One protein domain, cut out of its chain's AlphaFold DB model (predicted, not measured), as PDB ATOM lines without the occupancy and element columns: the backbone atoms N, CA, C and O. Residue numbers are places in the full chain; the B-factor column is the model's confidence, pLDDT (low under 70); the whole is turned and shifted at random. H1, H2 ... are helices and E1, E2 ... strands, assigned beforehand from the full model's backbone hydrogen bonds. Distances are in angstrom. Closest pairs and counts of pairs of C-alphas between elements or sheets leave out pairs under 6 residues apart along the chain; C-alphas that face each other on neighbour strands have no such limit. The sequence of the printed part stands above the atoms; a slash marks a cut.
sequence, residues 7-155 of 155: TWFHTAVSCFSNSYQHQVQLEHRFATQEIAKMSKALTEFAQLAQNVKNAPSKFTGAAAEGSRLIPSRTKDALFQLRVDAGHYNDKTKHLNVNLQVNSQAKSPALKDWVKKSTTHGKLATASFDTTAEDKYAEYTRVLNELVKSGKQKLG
ATOM      1  N   THR A   7     -13.285 -87.094 -32.340       52.34
ATOM      2  CA  THR A   7     -11.866 -86.700 -32.251       52.34
ATOM      3  C   THR A   7     -11.648 -85.194 -32.450       52.34
ATOM      4  O   THR A   7     -10.654 -84.634 -31.977       52.34
ATOM      5  N   TRP A   8     -12.591 -84.513 -33.105       51.12
ATOM      6  CA  TRP A   8     -12.503 -83.076 -33.388       51.12
ATOM      7  C   TRP A   8     -12.901 -82.206 -32.190       51.12
ATOM      8  O   TRP A   8     -12.270 -81.174 -31.951       51.12
ATOM      9  N   PHE A   9     -13.875 -82.640 -31.385       46.75
ATOM     10  CA  PHE A   9     -14.302 -81.889 -30.198       46.75
ATOM     11  C   PHE A   9     -13.256 -81.915 -29.076       46.75
ATOM     12  O   PHE A   9     -12.969 -80.877 -28.479       46.75
ATOM     13  N   HIS A  10     -12.612 -83.060 -28.828       49.94
ATOM     14  CA  HIS A  10     -11.568 -83.162 -27.799       49.94
ATOM     15  C   HIS A  10     -10.312 -82.332 -28.120       49.94
ATOM     16  O   HIS A  10      -9.714 -81.740 -27.219       49.94
ATOM     17  N   THR A  11      -9.936 -82.225 -29.398       53.62
ATOM     18  CA  THR A  11      -8.746 -81.463 -29.813       53.62
ATOM     19  C   THR A  11      -8.950 -79.950 -29.650       53.62
ATOM     20  O   THR A  11      -8.064 -79.254 -29.153       53.62
ATOM     21  N   ALA A  12     -10.141 -79.433 -29.978       50.06
ATOM     22  CA  ALA A  12     -10.440 -78.002 -29.875       50.06
ATOM     23  C   ALA A  12     -10.478 -77.491 -28.418       50.06
ATOM     24  O   ALA A  12      -9.963 -76.409 -28.127       50.06
ATOM     25  N   VAL A  13     -11.020 -78.280 -27.481       54.12
ATOM     26  CA  VAL A  13     -11.067 -77.912 -26.050       54.12
ATOM     27  C   VAL A  13      -9.669 -77.932 -25.420       54.12
ATOM     28  O   VAL A  13      -9.338 -77.065 -24.608       54.12
ATOM     29  N   SER A  14      -8.815 -78.873 -25.837       53.88
ATOM     30  CA  SER A  14      -7.428 -78.964 -25.366       53.88
ATOM     31  C   SER A  14      -6.601 -77.729 -25.751       53.88
ATOM     32  O   SER A  14      -5.921 -77.152 -24.899       53.88
ATOM     33  N   CYS A  15      -6.722 -77.245 -26.993       47.69
ATOM     34  CA  CYS A  15      -6.016 -76.042 -27.447       47.69
ATOM     35  C   CYS A  15      -6.477 -74.758 -26.729       47.69
ATOM     36  O   CYS A  15      -5.642 -73.907 -26.408       47.69
ATOM     37  N   PHE A  16      -7.778 -74.619 -26.437       49.00
ATOM     38  CA  PHE A  16      -8.315 -73.447 -25.731       49.00
ATOM     39  C   PHE A  16      -7.870 -73.409 -24.261       49.00
ATOM     40  O   PHE A  16      -7.413 -72.376 -23.775       49.00
ATOM     41  N   SER A  17      -7.903 -74.559 -23.579       52.06
ATOM     42  CA  SER A  17      -7.437 -74.687 -22.193       52.06
ATOM     43  C   SER A  17      -5.924 -74.449 -22.063       52.06
ATOM     44  O   SER A  17      -5.473 -73.751 -21.155       52.06
ATOM     45  N   ASN A  18      -5.131 -74.942 -23.023       54.72
ATOM     46  CA  ASN A  18      -3.677 -74.757 -23.027       54.72
ATOM     47  C   ASN A  18      -3.268 -73.293 -23.279       54.72
ATOM     48  O   ASN A  18      -2.357 -72.780 -22.634       54.72
ATOM     49  N   SER A  19      -3.986 -72.589 -24.160       55.66
ATOM     50  CA  SER A  19      -3.755 -71.159 -24.421       55.66
ATOM     51  C   SER A  19      -4.049 -70.304 -23.185       55.66
ATOM     52  O   SER A  19      -3.278 -69.400 -22.867       55.66
ATOM     53  N   TYR A  20      -5.106 -70.647 -22.441       52.81
ATOM     54  CA  TYR A  20      -5.449 -70.005 -21.171       52.81
ATOM     55  C   TYR A  20      -4.385 -70.264 -20.094       52.81
ATOM     56  O   TYR A  20      -3.915 -69.331 -19.448       52.81
ATOM     57  N   GLN A  21      -3.938 -71.517 -19.939       54.53
ATOM     58  CA  GLN A  21      -2.864 -71.876 -19.002       54.53
ATOM     59  C   GLN A  21      -1.556 -71.134 -19.314       54.53
ATOM     60  O   GLN A  21      -0.906 -70.633 -18.398       54.53
ATOM     61  N   HIS A  22      -1.198 -70.984 -20.592       51.78
ATOM     62  CA  HIS A  22       0.000 -70.248 -21.005       51.78
ATOM     63  C   HIS A  22      -0.108 -68.738 -20.727       51.78
ATOM     64  O   HIS A  22       0.872 -68.118 -20.307       51.78
ATOM     65  N   GLN A  23      -1.299 -68.154 -20.905       56.41
ATOM     66  CA  GLN A  23      -1.576 -66.752 -20.574       56.41
ATOM     67  C   GLN A  23      -1.426 -66.495 -19.069       56.41
ATOM     68  O   GLN A  23      -0.674 -65.608 -18.671       56.41
ATOM     69  N   VAL A  24      -2.025 -67.348 -18.231       55.78
ATOM     70  CA  VAL A  24      -1.917 -67.260 -16.765       55.78
ATOM     71  C   VAL A  24      -0.466 -67.452 -16.303       55.78
ATOM     72  O   VAL A  24      -0.007 -66.782 -15.377       55.78
ATOM     73  N   GLN A  25       0.306 -68.327 -16.952       55.94
ATOM     74  CA  GLN A  25       1.721 -68.528 -16.618       55.94
ATOM     75  C   GLN A  25       2.606 -67.337 -17.011       55.94
ATOM     76  O   GLN A  25       3.572 -67.037 -16.306       55.94
ATOM     77  N   LEU A  26       2.302 -66.658 -18.120       53.66
ATOM     78  CA  LEU A  26       2.991 -65.434 -18.534       53.66
ATOM     79  C   LEU A  26       2.688 -64.283 -17.573       53.66
ATOM     80  O   LEU A  26       3.623 -63.627 -17.118       53.66
ATOM     81  N   GLU A  27       1.428 -64.096 -17.182       50.47
ATOM     82  CA  GLU A  27       1.035 -63.085 -16.189       50.47
ATOM     83  C   GLU A  27       1.725 -63.305 -14.835       50.47
ATOM     84  O   GLU A  27       2.278 -62.363 -14.264       50.47
ATOM     85  N   HIS A  28       1.814 -64.555 -14.360       50.41
ATOM     86  CA  HIS A  28       2.551 -64.870 -13.131       50.41
ATOM     87  C   HIS A  28       4.060 -64.614 -13.252       50.41
ATOM     88  O   HIS A  28       4.668 -64.143 -12.287       50.41
ATOM     89  N   ARG A  29       4.679 -64.882 -14.413       52.88
ATOM     90  CA  ARG A  29       6.108 -64.592 -14.658       52.88
ATOM     91  C   ARG A  29       6.392 -63.091 -14.736       52.88
ATOM     92  O   ARG A  29       7.420 -62.642 -14.227       52.88
ATOM     93  N   PHE A  30       5.487 -62.309 -15.325       53.84
ATOM     94  CA  PHE A  30       5.583 -60.846 -15.322       53.84
ATOM     95  C   PHE A  30       5.415 -60.281 -13.906       53.84
ATOM     96  O   PHE A  30       6.230 -59.461 -13.485       53.84
ATOM     97  N   ALA A  31       4.452 -60.786 -13.128       51.97
ATOM     98  CA  ALA A  31       4.278 -60.391 -11.730       51.97
ATOM     99  C   ALA A  31       5.512 -60.729 -10.869       51.97
ATOM    100  O   ALA A  31       5.977 -59.888 -10.100       51.97
ATOM    101  N   THR A  32       6.121 -61.910 -11.040       54.34
ATOM    102  CA  THR A  32       7.341 -62.277 -10.287       54.34
ATOM    103  C   THR A  32       8.563 -61.445 -10.678       54.34
ATOM    104  O   THR A  32       9.360 -61.097  -9.802       54.34
ATOM    105  N   GLN A  33       8.725 -61.076 -11.955       54.94
ATOM    106  CA  GLN A  33       9.808 -60.174 -12.368       54.94
ATOM    107  C   GLN A  33       9.653 -58.761 -11.796       54.94
ATOM    108  O   GLN A  33      10.650 -58.150 -11.397       54.94
ATOM    109  N   GLU A  34       8.429 -58.244 -11.733       56.19
ATOM    110  CA  GLU A  34       8.154 -56.913 -11.189       56.19
ATOM    111  C   GLU A  34       8.357 -56.881  -9.666       56.19
ATOM    112  O   GLU A  34       9.033 -55.979  -9.162       56.19
ATOM    113  N   ILE A  35       7.919 -57.921  -8.939       59.97
ATOM    114  CA  ILE A  35       8.189 -58.083  -7.498       59.97
ATOM    115  C   ILE A  35       9.701 -58.145  -7.233       59.97
ATOM    116  O   ILE A  35      10.205 -57.487  -6.319       59.97
ATOM    117  N   ALA A  36      10.463 -58.876  -8.054       61.12
ATOM    118  CA  ALA A  36      11.916 -58.965  -7.913       61.12
ATOM    119  C   ALA A  36      12.619 -57.616  -8.177       61.12
ATOM    120  O   ALA A  36      13.505 -57.223  -7.412       61.12
ATOM    121  N   LYS A  37      12.201 -56.865  -9.206       62.72
ATOM    122  CA  LYS A  37      12.717 -55.511  -9.492       62.72
ATOM    123  C   LYS A  37      12.385 -54.515  -8.379       62.72
ATOM    124  O   LYS A  37      13.250 -53.733  -7.985       62.72
ATOM    125  N   MET A  38      11.165 -54.550  -7.848       66.38
ATOM    126  CA  MET A  38      10.731 -53.692  -6.740       66.38
ATOM    127  C   MET A  38      11.462 -54.023  -5.432       66.38
ATOM    128  O   MET A  38      11.927 -53.125  -4.727       66.38
ATOM    129  N   SER A  39      11.637 -55.314  -5.143       68.94
ATOM    130  CA  SER A  39      12.429 -55.808  -4.013       68.94
ATOM    131  C   SER A  39      13.883 -55.329  -4.096       68.94
ATOM    132  O   SER A  39      14.454 -54.927  -3.079       68.94
ATOM    133  N   LYS A  40      14.450 -55.282  -5.309       71.12
ATOM    134  CA  LYS A  40      15.790 -54.743  -5.567       71.12
ATOM    135  C   LYS A  40      15.866 -53.233  -5.327       71.12
ATOM    136  O   LYS A  40      16.765 -52.805  -4.615       71.12
ATOM    137  N   ALA A  41      14.903 -52.448  -5.817       72.31
ATOM    138  CA  ALA A  41      14.867 -50.996  -5.601       72.31
ATOM    139  C   ALA A  41      14.760 -50.617  -4.109       72.31
ATOM    140  O   ALA A  41      15.387 -49.656  -3.663       72.31
ATOM    141  N   LEU A  42      14.004 -51.391  -3.319       75.88
ATOM    142  CA  LEU A  42      13.923 -51.220  -1.862       75.88
ATOM    143  C   LEU A  42      15.249 -51.546  -1.166       75.88
ATOM    144  O   LEU A  42      15.679 -50.814  -0.275       75.88
ATOM    145  N   THR A  43      15.915 -52.626  -1.575       78.81
ATOM    146  CA  THR A  43      17.218 -53.006  -1.018       78.81
ATOM    147  C   THR A  43      18.320 -52.012  -1.413       78.81
ATOM    148  O   THR A  43      19.093 -51.606  -0.550       78.81
ATOM    149  N   GLU A  44      18.351 -51.550  -2.665       79.25
ATOM    150  CA  GLU A  44      19.247 -50.478  -3.126       79.25
ATOM    151  C   GLU A  44      18.998 -49.183  -2.347       79.25
ATOM    152  O   GLU A  44      19.943 -48.524  -1.918       79.25
ATOM    153  N   PHE A  45      17.732 -48.839  -2.088       78.81
ATOM    154  CA  PHE A  45      17.396 -47.696  -1.246       78.81
ATOM    155  C   PHE A  45      17.946 -47.844   0.172       78.81
ATOM    156  O   PHE A  45      18.576 -46.910   0.657       78.81
ATOM    157  N   ALA A  46      17.760 -48.992   0.830       78.94
ATOM    158  CA  ALA A  46      18.293 -49.206   2.176       78.94
ATOM    159  C   ALA A  46      19.823 -49.120   2.213       78.94
ATOM    160  O   ALA A  46      20.369 -48.469   3.100       78.94
ATOM    161  N   GLN A  47      20.512 -49.685   1.220       77.81
ATOM    162  CA  GLN A  47      21.966 -49.565   1.096       77.81
ATOM    163  C   GLN A  47      22.402 -48.112   0.890       77.81
ATOM    164  O   GLN A  47      23.338 -47.641   1.532       77.81
ATOM    165  N   LEU A  48      21.726 -47.366   0.015       75.88
ATOM    166  CA  LEU A  48      22.037 -45.953  -0.199       75.88
ATOM    167  C   LEU A  48      21.748 -45.123   1.054       75.88
ATOM    168  O   LEU A  48      22.546 -44.253   1.387       75.88
ATOM    169  N   ALA A  49      20.648 -45.404   1.752       74.94
ATOM    170  CA  ALA A  49      20.236 -44.732   2.977       74.94
ATOM    171  C   ALA A  49      21.230 -44.986   4.127       74.94
ATOM    172  O   ALA A  49      21.615 -44.039   4.807       74.94
ATOM    173  N   GLN A  50      21.740 -46.215   4.266       76.88
ATOM    174  CA  GLN A  50      22.851 -46.548   5.173       76.88
ATOM    175  C   GLN A  50      24.145 -45.810   4.808       76.88
ATOM    176  O   GLN A  50      24.869 -45.353   5.687       76.88
ATOM    177  N   ASN A  51      24.416 -45.639   3.512       74.00
ATOM    178  CA  ASN A  51      25.589 -44.914   3.022       74.00
ATOM    179  C   ASN A  51      25.466 -43.381   3.133       74.00
ATOM    180  O   ASN A  51      26.440 -42.661   2.883       74.00
ATOM    181  N   VAL A  52      24.298 -42.834   3.503       71.31
ATOM    182  CA  VAL A  52      24.164 -41.397   3.767       71.31
ATOM    183  C   VAL A  52      24.838 -41.073   5.104       71.31
ATOM    184  O   VAL A  52      24.324 -41.363   6.182       71.31
ATOM    185  N   LYS A  53      25.990 -40.395   5.038       64.88
ATOM    186  CA  LYS A  53      26.659 -39.826   6.218       64.88
ATOM    187  C   LYS A  53      25.670 -38.950   7.001       64.88
ATOM    188  O   LYS A  53      25.095 -38.018   6.437       64.88
ATOM    189  N   ASN A  54      25.496 -39.238   8.294       68.44
ATOM    190  CA  ASN A  54      24.560 -38.566   9.210       68.44
ATOM    191  C   ASN A  54      23.065 -38.804   8.928       68.44
ATOM    192  O   ASN A  54      22.239 -37.993   9.354       68.44
ATOM    193  N   ALA A  55      22.690 -39.890   8.240       71.44
ATOM    194  CA  ALA A  55      21.281 -40.257   8.084       71.44
ATOM    195  C   ALA A  55      20.557 -40.405   9.432       71.44
ATOM    196  O   ALA A  55      19.541 -39.732   9.598       71.44
ATOM    197  N   PRO A  56      21.082 -41.160  10.427       71.62
ATOM    198  CA  PRO A  56      20.403 -41.342  11.715       71.62
ATOM    199  C   PRO A  56      20.245 -40.025  12.474       71.62
ATOM    200  O   PRO A  56      19.259 -39.806  13.166       71.62
ATOM    201  N   SER A  57      21.181 -39.092  12.287       74.12
ATOM    202  CA  SER A  57      21.141 -37.761  12.895       74.12
ATOM    203  C   SER A  57      20.000 -36.882  12.375       74.12
ATOM    204  O   SER A  57      19.733 -35.840  12.965       74.12
ATOM    205  N   LYS A  58      19.335 -37.257  11.271       73.06
ATOM    206  CA  LYS A  58      18.116 -36.589  10.782       73.06
ATOM    207  C   LYS A  58      16.859 -37.081  11.500       73.06
ATOM    208  O   LYS A  58      15.873 -36.353  11.549       73.06
ATOM    209  N   PHE A  59      16.898 -38.281  12.077       74.69
ATOM    210  CA  PHE A  59      15.793 -38.880  12.821       74.69
ATOM    211  C   PHE A  59      15.820 -38.348  14.253       74.69
ATOM    212  O   PHE A  59      16.349 -38.962  15.175       74.69
ATOM    213  N   THR A  60      15.291 -37.141  14.421       72.88
ATOM    214  CA  THR A  60      15.218 -36.459  15.717       72.88
ATOM    215  C   THR A  60      13.768 -36.206  16.087       72.88
ATOM    216  O   THR A  60      12.970 -35.922  15.198       72.88
ATOM    217  N   GLY A  61      13.434 -36.195  17.380       66.94
ATOM    218  CA  GLY A  61      12.092 -35.808  17.839       66.94
ATOM    219  C   GLY A  61      11.689 -34.367  17.492       66.94
ATOM    220  O   GLY A  61      10.514 -34.033  17.526       66.94
ATOM    221  N   ALA A  62      12.653 -33.527  17.097       68.25
ATOM    222  CA  ALA A  62      12.418 -32.184  16.568       68.25
ATOM    223  C   ALA A  62      12.082 -32.159  15.062       68.25
ATOM    224  O   ALA A  62      11.834 -31.089  14.504       68.25
ATOM    225  N   ALA A  63      12.110 -33.306  14.373       68.75
ATOM    226  CA  ALA A  63      11.729 -33.377  12.970       68.75
ATOM    227  C   ALA A  63      10.224 -33.121  12.849       68.75
ATOM    228  O   ALA A  63       9.419 -33.859  13.412       68.75
ATOM    229  N   ALA A  64       9.846 -32.073  12.116       67.06
ATOM    230  CA  ALA A  64       8.439 -31.755  11.917       67.06
ATOM    231  C   ALA A  64       7.737 -32.890  11.160       67.06
ATOM    232  O   ALA A  64       8.265 -33.408  10.170       67.06
ATOM    233  N   GLU A  65       6.541 -33.259  11.612       77.44
ATOM    234  CA  GLU A  65       5.734 -34.299  10.980       77.44
ATOM    235  C   GLU A  65       5.486 -33.963   9.497       77.44
ATOM    236  O   GLU A  65       5.147 -32.839   9.133       77.44
ATOM    237  N   GLY A  66       5.726 -34.932   8.619       70.25
ATOM    238  CA  GLY A  66       5.709 -34.776   7.163       70.25
ATOM    239  C   GLY A  66       7.010 -34.240   6.555       70.25
ATOM    240  O   GLY A  66       7.096 -34.113   5.332       70.25
ATOM    241  N   SER A  67       8.035 -33.934   7.356       75.31
ATOM    242  CA  SER A  67       9.307 -33.424   6.832       75.31
ATOM    243  C   SER A  67      10.137 -34.519   6.188       75.31
ATOM    244  O   SER A  67      10.405 -35.555   6.790       75.31
ATOM    245  N   ARG A  68      10.635 -34.259   4.983       75.19
ATOM    246  CA  ARG A  68      11.546 -35.168   4.285       75.19
ATOM    247  C   ARG A  68      12.847 -35.347   5.076       75.19
ATOM    248  O   ARG A  68      13.596 -34.388   5.255       75.19
ATOM    249  N   LEU A  69      13.124 -36.579   5.505       78.56
ATOM    250  CA  LEU A  69      14.358 -36.952   6.207       78.56
ATOM    251  C   LEU A  69      15.434 -37.389   5.212       78.56
ATOM    252  O   LEU A  69      16.570 -36.913   5.253       78.56
ATOM    253  N   ILE A  70      15.056 -38.284   4.296       75.31
ATOM    254  CA  ILE A  70      15.926 -38.873   3.276       75.31
ATOM    255  C   ILE A  70      15.133 -38.956   1.964       75.31
ATOM    256  O   ILE A  70      13.965 -39.329   1.989       75.31
ATOM    257  N   PRO A  71      15.734 -38.693   0.798       67.12
ATOM    258  CA  PRO A  71      17.060 -38.121   0.581       67.12
ATOM    259  C   PRO A  71      17.071 -36.590   0.719       67.12
ATOM    260  O   PRO A  71      16.035 -35.926   0.719       67.12
ATOM    261  N   SER A  72      18.273 -36.012   0.788       65.31
ATOM    262  CA  SER A  72      18.450 -34.559   0.663       65.31
ATOM    263  C   SER A  72      17.892 -34.062  -0.677       65.31
ATOM    264  O   SER A  72      18.046 -34.741  -1.696       65.31
ATOM    265  N   ARG A  73      17.301 -32.856  -0.698       62.28
ATOM    266  CA  ARG A  73      16.698 -32.237  -1.900       62.28
ATOM    267  C   ARG A  73      17.620 -32.258  -3.126       62.28
ATOM    268  O   ARG A  73      17.132 -32.364  -4.241       62.28
ATOM    269  N   THR A  74      18.936 -32.209  -2.927       59.34
ATOM    270  CA  THR A  74      19.940 -32.218  -4.002       59.34
ATOM    271  C   THR A  74      20.148 -33.574  -4.669       59.34
ATOM    272  O   THR A  74      20.642 -33.620  -5.790       59.34
ATOM    273  N   LYS A  75      19.786 -34.680  -4.010       64.69
ATOM    274  CA  LYS A  75      19.919 -36.029  -4.576       64.69
ATOM    275  C   LYS A  75      18.575 -36.679  -4.896       64.69
ATOM    276  O   LYS A  75      18.584 -37.798  -5.381       64.69
ATOM    277  N   ASP A  76      17.447 -36.000  -4.686       63.16
ATOM    278  CA  ASP A  76      16.089 -36.559  -4.833       63.16
ATOM    279  C   ASP A  76      15.854 -37.277  -6.173       63.16
ATOM    280  O   ASP A  76      15.269 -38.353  -6.198       63.16
ATOM    281  N   ALA A  77      16.404 -36.746  -7.270       61.47
ATOM    282  CA  ALA A  77      16.287 -37.332  -8.609       61.47
ATOM    283  C   ALA A  77      17.030 -38.676  -8.789       61.47
ATOM    284  O   ALA A  77      16.765 -39.411  -9.746       61.47
ATOM    285  N   LEU A  78      17.976 -38.995  -7.899       63.56
ATOM    286  CA  LEU A  78      18.701 -40.270  -7.885       63.56
ATOM    287  C   LEU A  78      17.949 -41.352  -7.105       63.56
ATOM    288  O   LEU A  78      18.213 -42.536  -7.303       63.56
ATOM    289  N   PHE A  79      17.010 -40.967  -6.239       69.50
ATOM    290  CA  PHE A  79      16.283 -41.900  -5.390       69.50
ATOM    291  C   PHE A  79      14.859 -42.110  -5.900       69.50
ATOM    292  O   PHE A  79      14.098 -41.175  -6.140       69.50
ATOM    293  N   GLN A  80      14.468 -43.377  -6.013       74.38
ATOM    294  CA  GLN A  80      13.099 -43.749  -6.377       74.38
ATOM    295  C   GLN A  80      12.136 -43.706  -5.175       74.38
ATOM    296  O   GLN A  80      10.920 -43.719  -5.350       74.38
ATOM    297  N   LEU A  81      12.674 -43.637  -3.953       77.62
ATOM    298  CA  LEU A  81      11.950 -43.690  -2.685       77.62
ATOM    299  C   LEU A  81      12.408 -42.545  -1.770       77.62
ATOM    300  O   LEU A  81      13.563 -42.119  -1.832       77.62
ATOM    301  N   ARG A  82      11.509 -42.069  -0.907       81.38
ATOM    302  CA  ARG A  82      11.775 -41.062   0.127       81.38
ATOM    303  C   ARG A  82      11.299 -41.555   1.489       81.38
ATOM    304  O   ARG A  82      10.310 -42.274   1.575       81.38
ATOM    305  N   VAL A  83      11.998 -41.166   2.544       83.31
ATOM    306  CA  VAL A  83      11.583 -41.354   3.932       83.31
ATOM    307  C   VAL A  83      11.246 -39.991   4.503       83.31
ATOM    308  O   VAL A  83      12.102 -39.106   4.590       83.31
ATOM    309  N   ASP A  84       9.993 -39.854   4.901       83.00
ATOM    310  CA  ASP A  84       9.452 -38.666   5.533       83.00
ATOM    311  C   ASP A  84       9.269 -38.941   7.035       83.00
ATOM    312  O   ASP A  84       8.922 -40.053   7.449       83.00
ATOM    313  N   ALA A  85       9.523 -37.932   7.863       82.75
ATOM    314  CA  ALA A  85       9.212 -37.955   9.281       82.75
ATOM    315  C   ALA A  85       7.696 -38.052   9.434       82.75
ATOM    316  O   ALA A  85       6.939 -37.348   8.772       82.75
ATOM    317  N   GLY A  86       7.242 -38.965  10.269       82.56
ATOM    318  CA  GLY A  86       5.863 -39.079  10.698       82.56
ATOM    319  C   GLY A  86       5.676 -38.448  12.070       82.56
ATOM    320  O   GLY A  86       6.383 -37.519  12.454       82.56
ATOM    321  N   HIS A  87       4.699 -38.978  12.794       82.06
ATOM    322  CA  HIS A  87       4.366 -38.522  14.130       82.06
ATOM    323  C   HIS A  87       5.463 -38.878  15.136       82.06
ATOM    324  O   HIS A  87       5.882 -40.037  15.220       82.06
ATOM    325  N   TYR A  88       5.898 -37.900  15.925       82.56
ATOM    326  CA  TYR A  88       6.789 -38.125  17.056       82.56
ATOM    327  C   TYR A  88       5.977 -38.268  18.341       82.56
ATOM    328  O   TYR A  88       5.240 -37.362  18.727       82.56
ATOM    329  N   ASN A  89       6.138 -39.403  19.016       81.44
ATOM    330  CA  ASN A  89       5.521 -39.632  20.311       81.44
ATOM    331  C   ASN A  89       6.496 -39.235  21.422       81.44
ATOM    332  O   ASN A  89       7.438 -39.969  21.720       81.44
ATOM    333  N   ASP A  90       6.246 -38.096  22.067       77.44
ATOM    334  CA  ASP A  90       7.123 -37.595  23.129       77.44
ATOM    335  C   ASP A  90       7.145 -38.491  24.381       77.44
ATOM    336  O   ASP A  90       8.140 -38.504  25.108       77.44
ATOM    337  N   LYS A  91       6.096 -39.297  24.608       80.56
ATOM    338  CA  LYS A  91       6.017 -40.214  25.759       80.56
ATOM    339  C   LYS A  91       6.920 -41.429  25.603       80.56
ATOM    340  O   LYS A  91       7.517 -41.868  26.576       80.56
ATOM    341  N   THR A  92       7.003 -41.977  24.393       80.00
ATOM    342  CA  THR A  92       7.840 -43.150  24.101       80.00
ATOM    343  C   THR A  92       9.160 -42.769  23.444       80.00
ATOM    344  O   THR A  92       9.973 -43.641  23.195       80.00
ATOM    345  N   LYS A  93       9.367 -41.484  23.124       83.69
ATOM    346  CA  LYS A  93      10.522 -40.965  22.369       83.69
ATOM    347  C   LYS A  93      10.739 -41.673  21.024       83.69
ATOM    348  O   LYS A  93      11.848 -41.695  20.484       83.69
ATOM    349  N   HIS A  94       9.662 -42.212  20.450       84.56
ATOM    350  CA  HIS A  94       9.683 -42.882  19.154       84.56
ATOM    351  C   HIS A  94       9.217 -41.924  18.059       84.56
ATOM    352  O   HIS A  94       8.153 -41.308  18.154       84.56
ATOM    353  N   LEU A  95      10.004 -41.827  16.994       83.25
ATOM    354  CA  LEU A  95       9.666 -41.115  15.774       83.25
ATOM    355  C   LEU A  95       9.108 -42.111  14.757       83.25
ATOM    356  O   LEU A  95       9.829 -42.987  14.286       83.25
ATOM    357  N   ASN A  96       7.844 -41.967  14.374       86.06
ATOM    358  CA  ASN A  96       7.324 -42.723  13.242       86.06
ATOM    359  C   ASN A  96       7.938 -42.187  11.955       86.06
ATOM    360  O   ASN A  96       8.105 -40.985  11.790       86.06
ATOM    361  N   VAL A  97       8.272 -43.077  11.036       85.31
ATOM    362  CA  VAL A  97       8.910 -42.757   9.765       85.31
ATOM    363  C   VAL A  97       8.126 -43.429   8.658       85.31
ATOM    364  O   VAL A  97       7.755 -44.597   8.758       85.31
ATOM    365  N   ASN A  98       7.843 -42.676   7.604       84.44
ATOM    366  CA  ASN A  98       7.020 -43.131   6.497       84.44
ATOM    367  C   ASN A  98       7.895 -43.246   5.254       84.44
ATOM    368  O   ASN A  98       8.447 -42.256   4.780       84.44
ATOM    369  N   LEU A  99       8.000 -44.451   4.707       84.12
ATOM    370  CA  LEU A  99       8.562 -44.678   3.388       84.12
ATOM    371  C   LEU A  99       7.485 -44.369   2.350       84.12
ATOM    372  O   LEU A  99       6.417 -44.983   2.344       84.12
ATOM    373  N   GLN A 100       7.774 -43.437   1.457       80.69
ATOM    374  CA  GLN A 100       6.913 -43.055   0.355       80.69
ATOM    375  C   GLN A 100       7.657 -43.225  -0.969       80.69
ATOM    376  O   GLN A 100       8.865 -43.011  -1.071       80.69
ATOM    377  N   VAL A 101       6.928 -43.616  -2.009       76.06
ATOM    378  CA  VAL A 101       7.482 -43.690  -3.360       76.06
ATOM    379  C   VAL A 101       7.551 -42.287  -3.955       76.06
ATOM    380  O   VAL A 101       6.597 -41.514  -3.859       76.06
ATOM    381  N   ASN A 102       8.688 -41.937  -4.554       75.38
ATOM    382  CA  ASN A 102       8.829 -40.653  -5.223       75.38
ATOM    383  C   ASN A 102       8.029 -40.673  -6.538       75.38
ATOM    384  O   ASN A 102       8.116 -41.635  -7.300       75.38
ATOM    385  N   SER A 103       7.298 -39.604  -6.856       65.38
ATOM    386  CA  SER A 103       6.591 -39.488  -8.142       65.38
ATOM    387  C   SER A 103       7.556 -39.479  -9.336       65.38
ATOM    388  O   SER A 103       7.185 -39.859 -10.444       65.38
ATOM    389  N   GLN A 104       8.818 -39.108  -9.096       64.25
ATOM    390  CA  GLN A 104       9.914 -39.171 -10.065       64.25
ATOM    391  C   GLN A 104      10.566 -40.561 -10.185       64.25
ATOM    392  O   GLN A 104      11.581 -40.703 -10.872       64.25
ATOM    393  N   ALA A 105      10.018 -41.599  -9.538       67.94
ATOM    394  CA  ALA A 105      10.535 -42.957  -9.656       67.94
ATOM    395  C   ALA A 105      10.613 -43.376 -11.130       67.94
ATOM    396  O   ALA A 105       9.644 -43.274 -11.879       67.94
ATOM    397  N   LYS A 106      11.785 -43.849 -11.566       67.50
ATOM    398  CA  LYS A 106      12.004 -44.266 -12.960       67.50
ATOM    399  C   LYS A 106      11.421 -45.648 -13.259       67.50
ATOM    400  O   LYS A 106      11.142 -45.937 -14.419       67.50
ATOM    401  N   SER A 107      11.218 -46.474 -12.232       67.12
ATOM    402  CA  SER A 107      10.675 -47.822 -12.386       67.12
ATOM    403  C   SER A 107       9.186 -47.784 -12.771       67.12
ATOM    404  O   SER A 107       8.408 -47.154 -12.048       67.12
ATOM    405  N   PRO A 108       8.769 -48.438 -13.874       67.81
ATOM    406  CA  PRO A 108       7.366 -48.481 -14.297       67.81
ATOM    407  C   PRO A 108       6.472 -49.092 -13.214       67.81
ATOM    408  O   PRO A 108       5.450 -48.509 -12.875       67.81
ATOM    409  N   ALA A 109       6.947 -50.147 -12.556       67.94
ATOM    410  CA  ALA A 109       6.291 -50.800 -11.432       67.94
ATOM    411  C   ALA A 109       5.942 -49.810 -10.298       67.94
ATOM    412  O   ALA A 109       4.821 -49.774  -9.789       67.94
ATOM    413  N   LEU A 110       6.903 -48.964  -9.901       71.62
ATOM    414  CA  LEU A 110       6.704 -47.965  -8.844       71.62
ATOM    415  C   LEU A 110       5.766 -46.844  -9.293       71.62
ATOM    416  O   LEU A 110       4.982 -46.356  -8.485       71.62
ATOM    417  N   LYS A 111       5.808 -46.460 -10.575       73.62
ATOM    418  CA  LYS A 111       4.842 -45.513 -11.144       73.62
ATOM    419  C   LYS A 111       3.433 -46.089 -11.132       73.62
ATOM    420  O   LYS A 111       2.504 -45.366 -10.794       73.62
ATOM    421  N   ASP A 112       3.268 -47.362 -11.467       74.31
ATOM    422  CA  ASP A 112       1.965 -48.022 -11.445       74.31
ATOM    423  C   ASP A 112       1.446 -48.180 -10.020       74.31
ATOM    424  O   ASP A 112       0.262 -47.947  -9.776       74.31
ATOM    425  N   TRP A 113       2.322 -48.461  -9.053       74.12
ATOM    426  CA  TRP A 113       1.952 -48.410  -7.641       74.12
ATOM    427  C   TRP A 113       1.535 -47.000  -7.217       74.12
ATOM    428  O   TRP A 113       0.468 -46.852  -6.641       74.12
ATOM    429  N   VAL A 114       2.298 -45.957  -7.569       73.94
ATOM    430  CA  VAL A 114       1.965 -44.547  -7.271       73.94
ATOM    431  C   VAL A 114       0.704 -44.072  -7.987       73.94
ATOM    432  O   VAL A 114       0.058 -43.154  -7.507       73.94
ATOM    433  N   LYS A 115       0.338 -44.656  -9.127       71.81
ATOM    434  CA  LYS A 115      -0.945 -44.380  -9.789       71.81
ATOM    435  C   LYS A 115      -2.107 -45.088  -9.095       71.81
ATOM    436  O   LYS A 115      -3.203 -44.541  -9.051       71.81
ATOM    437  N   LYS A 116      -1.880 -46.305  -8.585       71.75
ATOM    438  CA  LYS A 116      -2.877 -47.098  -7.845       71.75
ATOM    439  C   LYS A 116      -3.083 -46.582  -6.419       71.75
ATOM    440  O   LYS A 116      -4.200 -46.589  -5.916       71.75
ATOM    441  N   SER A 117      -2.016 -46.141  -5.764       63.69
ATOM    442  CA  SER A 117      -2.048 -45.458  -4.475       63.69
ATOM    443  C   SER A 117      -2.315 -43.973  -4.707       63.69
ATOM    444  O   SER A 117      -1.796 -43.409  -5.654       63.69
ATOM    445  N   THR A 118      -3.070 -43.285  -3.861       59.44
ATOM    446  CA  THR A 118      -3.227 -41.823  -3.973       59.44
ATOM    447  C   THR A 118      -1.881 -41.083  -3.852       59.44
ATOM    448  O   THR A 118      -0.896 -41.637  -3.371       59.44
ATOM    449  N   THR A 119      -1.824 -39.801  -4.241       56.19
ATOM    450  CA  THR A 119      -0.618 -38.934  -4.274       56.19
ATOM    451  C   THR A 119       0.210 -38.904  -2.968       56.19
ATOM    452  O   THR A 119       1.387 -38.539  -2.976       56.19
ATOM    453  N   HIS A 120      -0.370 -39.336  -1.844       57.97
ATOM    454  CA  HIS A 120       0.271 -39.444  -0.526       57.97
ATOM    455  C   HIS A 120       0.442 -40.892  -0.030       57.97
ATOM    456  O   HIS A 120       0.580 -41.125   1.171       57.97
ATOM    457  N   GLY A 121       0.413 -41.873  -0.935       63.22
ATOM    458  CA  GLY A 121       0.498 -43.295  -0.621       63.22
ATOM    459  C   GLY A 121       1.755 -43.636   0.174       63.22
ATOM    460  O   GLY A 121       2.863 -43.661  -0.361       63.22
ATOM    461  N   LYS A 122       1.579 -43.924   1.466       76.69
ATOM    462  CA  LYS A 122       2.647 -44.414   2.345       76.69
ATOM    463  C   LYS A 122       2.895 -45.884   2.024       76.69
ATOM    464  O   LYS A 122       2.022 -46.732   2.240       76.69
ATOM    465  N   LEU A 123       4.077 -46.187   1.499       77.50
ATOM    466  CA  LEU A 123       4.476 -47.545   1.153       77.50
ATOM    467  C   LEU A 123       4.658 -48.370   2.426       77.50
ATOM    468  O   LEU A 123       3.964 -49.360   2.629       77.50
ATOM    469  N   ALA A 124       5.506 -47.902   3.332       84.06
ATOM    470  CA  ALA A 124       5.744 -48.547   4.613       84.06
ATOM    471  C   ALA A 124       5.850 -47.504   5.720       84.06
ATOM    472  O   ALA A 124       6.133 -46.336   5.462       84.06
ATOM    473  N   THR A 125       5.618 -47.935   6.949       85.69
ATOM    474  CA  THR A 125       5.779 -47.111   8.141       85.69
ATOM    475  C   THR A 125       6.543 -47.920   9.170       85.69
ATOM    476  O   THR A 125       6.257 -49.103   9.326       85.69
ATOM    477  N   ALA A 126       7.489 -47.299   9.856       86.44
ATOM    478  CA  ALA A 126       8.233 -47.922  10.942       86.44
ATOM    479  C   ALA A 126       8.422 -46.907  12.070       86.44
ATOM    480  O   ALA A 126       8.262 -45.706  11.856       86.44
ATOM    481  N   SER A 127       8.753 -47.374  13.267       85.50
ATOM    482  CA  SER A 127       9.030 -46.511  14.417       85.50
ATOM    483  C   SER A 127      10.514 -46.569  14.746       85.50
ATOM    484  O   SER A 127      11.067 -47.655  14.908       85.50
ATOM    485  N   PHE A 128      11.140 -45.400  14.826       84.75
ATOM    486  CA  PHE A 128      12.540 -45.214  15.184       84.75
ATOM    487  C   PHE A 128      12.653 -44.713  16.620       84.75
ATOM    488  O   PHE A 128      12.100 -43.660  16.949       84.75
ATOM    489  N   ASP A 129      13.383 -45.437  17.461       85.38
ATOM    490  CA  ASP A 129      13.699 -44.977  18.810       85.38
ATOM    491  C   ASP A 129      14.803 -43.906  18.781       85.38
ATOM    492  O   ASP A 129      15.950 -44.151  18.403       85.38
ATOM    493  N   THR A 130      14.458 -42.682  19.191       81.19
ATOM    494  CA  THR A 130      15.412 -41.561  19.221       81.19
ATOM    495  C   THR A 130      16.358 -41.592  20.424       81.19
ATOM    496  O   THR A 130      17.362 -40.868  20.422       81.19
ATOM    497  N   THR A 131      16.057 -42.426  21.425       82.62
ATOM    498  CA  THR A 131      16.829 -42.594  22.665       82.62
ATOM    499  C   THR A 131      17.792 -43.771  22.642       82.62
ATOM    500  O   THR A 131      18.601 -43.891  23.560       82.62
ATOM    501  N   ALA A 132      17.765 -44.585  21.585       82.94
ATOM    502  CA  ALA A 132      18.694 -45.691  21.411       82.94
ATOM    503  C   ALA A 132      20.159 -45.228  21.543       82.94
ATOM    504  O   ALA A 132      20.571 -44.248  20.910       82.94
ATOM    505  N   GLU A 133      20.947 -45.959  22.342       80.19
ATOM    506  CA  GLU A 133      22.389 -45.717  22.515       80.19
ATOM    507  C   GLU A 133      23.123 -45.801  21.171       80.19
ATOM    508  O   GLU A 133      23.902 -44.911  20.823       80.19
ATOM    509  N   ASP A 134      22.804 -46.826  20.372       84.88
ATOM    510  CA  ASP A 134      23.291 -46.970  19.003       84.88
ATOM    511  C   ASP A 134      22.212 -46.590  17.979       84.88
ATOM    512  O   ASP A 134      21.431 -47.408  17.479       84.88
ATOM    513  N   LYS A 135      22.220 -45.308  17.608       81.56
ATOM    514  CA  LYS A 135      21.335 -44.761  16.572       81.56
ATOM    515  C   LYS A 135      21.556 -45.395  15.198       81.56
ATOM    516  O   LYS A 135      20.631 -45.388  14.390       81.56
ATOM    517  N   TYR A 136      22.750 -45.907  14.895       81.56
ATOM    518  CA  TYR A 136      23.034 -46.541  13.606       81.56
ATOM    519  C   TYR A 136      22.448 -47.952  13.536       81.56
ATOM    520  O   TYR A 136      21.863 -48.316  12.508       81.56
ATOM    521  N   ALA A 137      22.558 -48.724  14.618       83.25
ATOM    522  CA  ALA A 137      21.926 -50.036  14.723       83.25
ATOM    523  C   ALA A 137      20.398 -49.920  14.646       83.25
ATOM    524  O   ALA A 137      19.767 -50.608  13.838       83.25
ATOM    525  N   GLU A 138      19.813 -48.982  15.397       84.31
ATOM    526  CA  GLU A 138      18.368 -48.732  15.375       84.31
ATOM    527  C   GLU A 138      17.900 -48.251  13.994       84.31
ATOM    528  O   GLU A 138      16.906 -48.731  13.447       84.31
ATOM    529  N   TYR A 139      18.676 -47.378  13.352       83.00
ATOM    530  CA  TYR A 139      18.383 -46.914  11.999       83.00
ATOM    531  C   TYR A 139      18.397 -48.060  10.985       83.00
ATOM    532  O   TYR A 139      17.517 -48.164  10.130       83.00
ATOM    533  N   THR A 140      19.372 -48.959  11.105       83.88
ATOM    534  CA  THR A 140      19.485 -50.144  10.252       83.88
ATOM    535  C   THR A 140      18.310 -51.096  10.461       83.88
ATOM    536  O   THR A 140      17.749 -51.596   9.481       83.88
ATOM    537  N   ARG A 141      17.885 -51.304  11.715       87.56
ATOM    538  CA  ARG A 141      16.689 -52.086  12.061       87.56
ATOM    539  C   ARG A 141      15.446 -51.505  11.387       87.56
ATOM    540  O   ARG A 141      14.742 -52.230  10.684       87.56
ATOM    541  N   VAL A 142      15.235 -50.198  11.530       86.50
ATOM    542  CA  VAL A 142      14.103 -49.469  10.941       86.50
ATOM    543  C   VAL A 142      14.120 -49.526   9.414       86.50
ATOM    544  O   VAL A 142      13.086 -49.778   8.800       86.50
ATOM    545  N   LEU A 143      15.279 -49.355   8.774       83.50
ATOM    546  CA  LEU A 143      15.395 -49.493   7.319       83.50
ATOM    547  C   LEU A 143      15.031 -50.901   6.844       83.50
ATOM    548  O   LEU A 143      14.290 -51.044   5.872       83.50
ATOM    549  N   ASN A 144      15.516 -51.936   7.530       84.75
ATOM    550  CA  ASN A 144      15.182 -53.320   7.197       84.75
ATOM    551  C   ASN A 144      13.681 -53.592   7.357       84.75
ATOM    552  O   ASN A 144      13.085 -54.266   6.515       84.75
ATOM    553  N   GLU A 145      13.061 -53.032   8.395       86.44
ATOM    554  CA  GLU A 145      11.618 -53.108   8.622       86.44
ATOM    555  C   GLU A 145      10.835 -52.415   7.497       86.44
ATOM    556  O   GLU A 145       9.964 -53.033   6.884       86.44
ATOM    557  N   LEU A 146      11.219 -51.189   7.124       84.06
ATOM    558  CA  LEU A 146      10.619 -50.455   6.004       84.06
ATOM    559  C   LEU A 146      10.742 -51.214   4.678       84.06
ATOM    560  O   LEU A 146       9.788 -51.259   3.901       84.06
ATOM    561  N   VAL A 147      11.895 -51.833   4.417       82.94
ATOM    562  CA  VAL A 147      12.108 -52.674   3.232       82.94
ATOM    563  C   VAL A 147      11.207 -53.901   3.267       82.94
ATOM    564  O   VAL A 147      10.586 -54.224   2.255       82.94
ATOM    565  N   LYS A 148      11.107 -54.582   4.410       83.31
ATOM    566  CA  LYS A 148      10.267 -55.774   4.572       83.31
ATOM    567  C   LYS A 148       8.790 -55.444   4.356       83.31
ATOM    568  O   LYS A 148       8.147 -56.087   3.529       83.31
ATOM    569  N   SER A 149       8.277 -54.415   5.026       83.12
ATOM    570  CA  SER A 149       6.893 -53.956   4.861       83.12
ATOM    571  C   SER A 149       6.630 -53.420   3.454       83.12
ATOM    572  O   SER A 149       5.567 -53.664   2.888       83.12
ATOM    573  N   GLY A 150       7.608 -52.742   2.847       79.31
ATOM    574  CA  GLY A 150       7.526 -52.294   1.460       79.31
ATOM    575  C   GLY A 150       7.397 -53.466   0.490       79.31
ATOM    576  O   GLY A 150       6.534 -53.436  -0.379       79.31
ATOM    577  N   LYS A 151       8.182 -54.536   0.676       78.94
ATOM    578  CA  LYS A 151       8.076 -55.762  -0.135       78.94
ATOM    579  C   LYS A 151       6.699 -56.412   0.005       78.94
ATOM    580  O   LYS A 151       6.134 -56.803  -1.004       78.94
ATOM    581  N   GLN A 152       6.144 -56.459   1.218       75.88
ATOM    582  CA  GLN A 152       4.809 -57.015   1.478       75.88
ATOM    583  C   GLN A 152       3.656 -56.205   0.872       75.88
ATOM    584  O   GLN A 152       2.594 -56.757   0.643       75.88
ATOM    585  N   LYS A 153       3.822 -54.895   0.650       72.44
ATOM    586  CA  LYS A 153       2.802 -54.083  -0.038       72.44
ATOM    587  C   LYS A 153       2.909 -54.118  -1.561       72.44
ATOM    588  O   LYS A 153       2.012 -53.616  -2.237       72.44
ATOM    589  N   LEU A 154       4.031 -54.602  -2.085       65.62
ATOM    590  CA  LEU A 154       4.345 -54.610  -3.513       65.62
ATOM    591  C   LEU A 154       4.209 -55.994  -4.160       65.62
ATOM    592  O   LEU A 154       4.215 -56.066  -5.387       65.62
ATOM    593  N   GLY A 155       4.098 -57.061  -3.368       54.38
ATOM    594  CA  GLY A 155       3.821 -58.432  -3.808       54.38
ATOM    595  C   GLY A 155       2.648 -59.019  -3.047       54.38
ATOM    596  O   GLY A 155       2.075 -59.992  -3.574       54.38
TER     597      GLY A 155
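What this domain is: This is residues 7 to 155 of the 155 residues of an uncharacterized protein of Penicillium rubens (strain ATCC 28089 / DSM 1075 / NRRL 1951 / Wisconsin 54-1255) (UniProt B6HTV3). A small, strongly twisted sheet of four strands has H3 packed lengthwise over its edge strand E4, and the last part of H1 runs beside H3; the rest of H1, residues 7 to 30, sticks out as a long arm. H2 is a short helix at one end of the compact body, crossing H1. The printed part has 149 residues with three named helices and four named strands, in the order H1 E1 E2 E3 H2 E4 H3; the sheet's order is E1 - E2 - E3 - E4, antiparallel throughout, and the class is mixed, helices and strands. The whole is loose, with a radius of gyration of the C-alphas of 20.5 A and spans of 77 by 30 by 26 A, the arm making the length.

Where its parts are: In the sheet, E1 is residues 68 to 70, E2 residues 81 to 89, 24.2 A long, E3 residues 94 to 101, 22.6 A, and E4 residues 122 to 129, 19.8 A. H3, residues 135 to 154, is 28.1 A long and ends with C-alpha 154 at (4.345, -54.610, -3.513). H2 is residues 108 to 116, 12.2 A. H1, residues 7 to 50, is 64.9 A long, from C-alpha 7 at (-11.866, -86.700, -32.251) to C-alpha 50 at (22.851, -46.548, 5.173).

How they stand to each other: E1, E2 and E3 form a meander, each strand the antiparallel neighbour of the one before. E1 and E2 are a hairpin, with N 83 and O 70 2.7 A apart, within hydrogen-bond range. E2 and E3 are a hairpin too, with N 86 and O 96 at 2.7 A. E3 and E4 are antiparallel, with N 97 and O 126 at 2.8 A. H1 and H3 make two layers with the sheet, helices on one face of it. H3 has a height over the sheet of 8.2 A and lies over E4, along the strands at 22 degrees on the local plane; the closest C-alphas, of Ala 124 and Gly 150, are 5.2 A apart. H1 touches H3 with residues 35 to 50 alone, at a shallow tilt of 18 degrees, opposite ways; the C-alphas of Leu 42 and Val 147 come closest, 5.6 A. H1 and H2 only just touch, with 3 pairs of C-alphas within 8 A, about perpendicular at 87 degrees; the closest are Glu 34 and Ala 109, 6.4 A. H2 only grazes the sheet, with residues 110 to 114. E1 and E4 are apart. In H2 and H3 every O i to N i+4 pair is within hydrogen-bond range, in H1 39 of 40.

The domain as a whole: The C-alphas farthest apart, of Thr 7 and Ala 62, are 77.1 A apart. Without residues 7 to 30, which stand free, the body spans 41 by 28 by 25 A. The printed part has no cut, and the link from H1 to E1, 17 residues, is long. Mean pLDDT of the printed part is 70.9; 62 residues are under 70, among them residues 7 to 39 and 71 to 79.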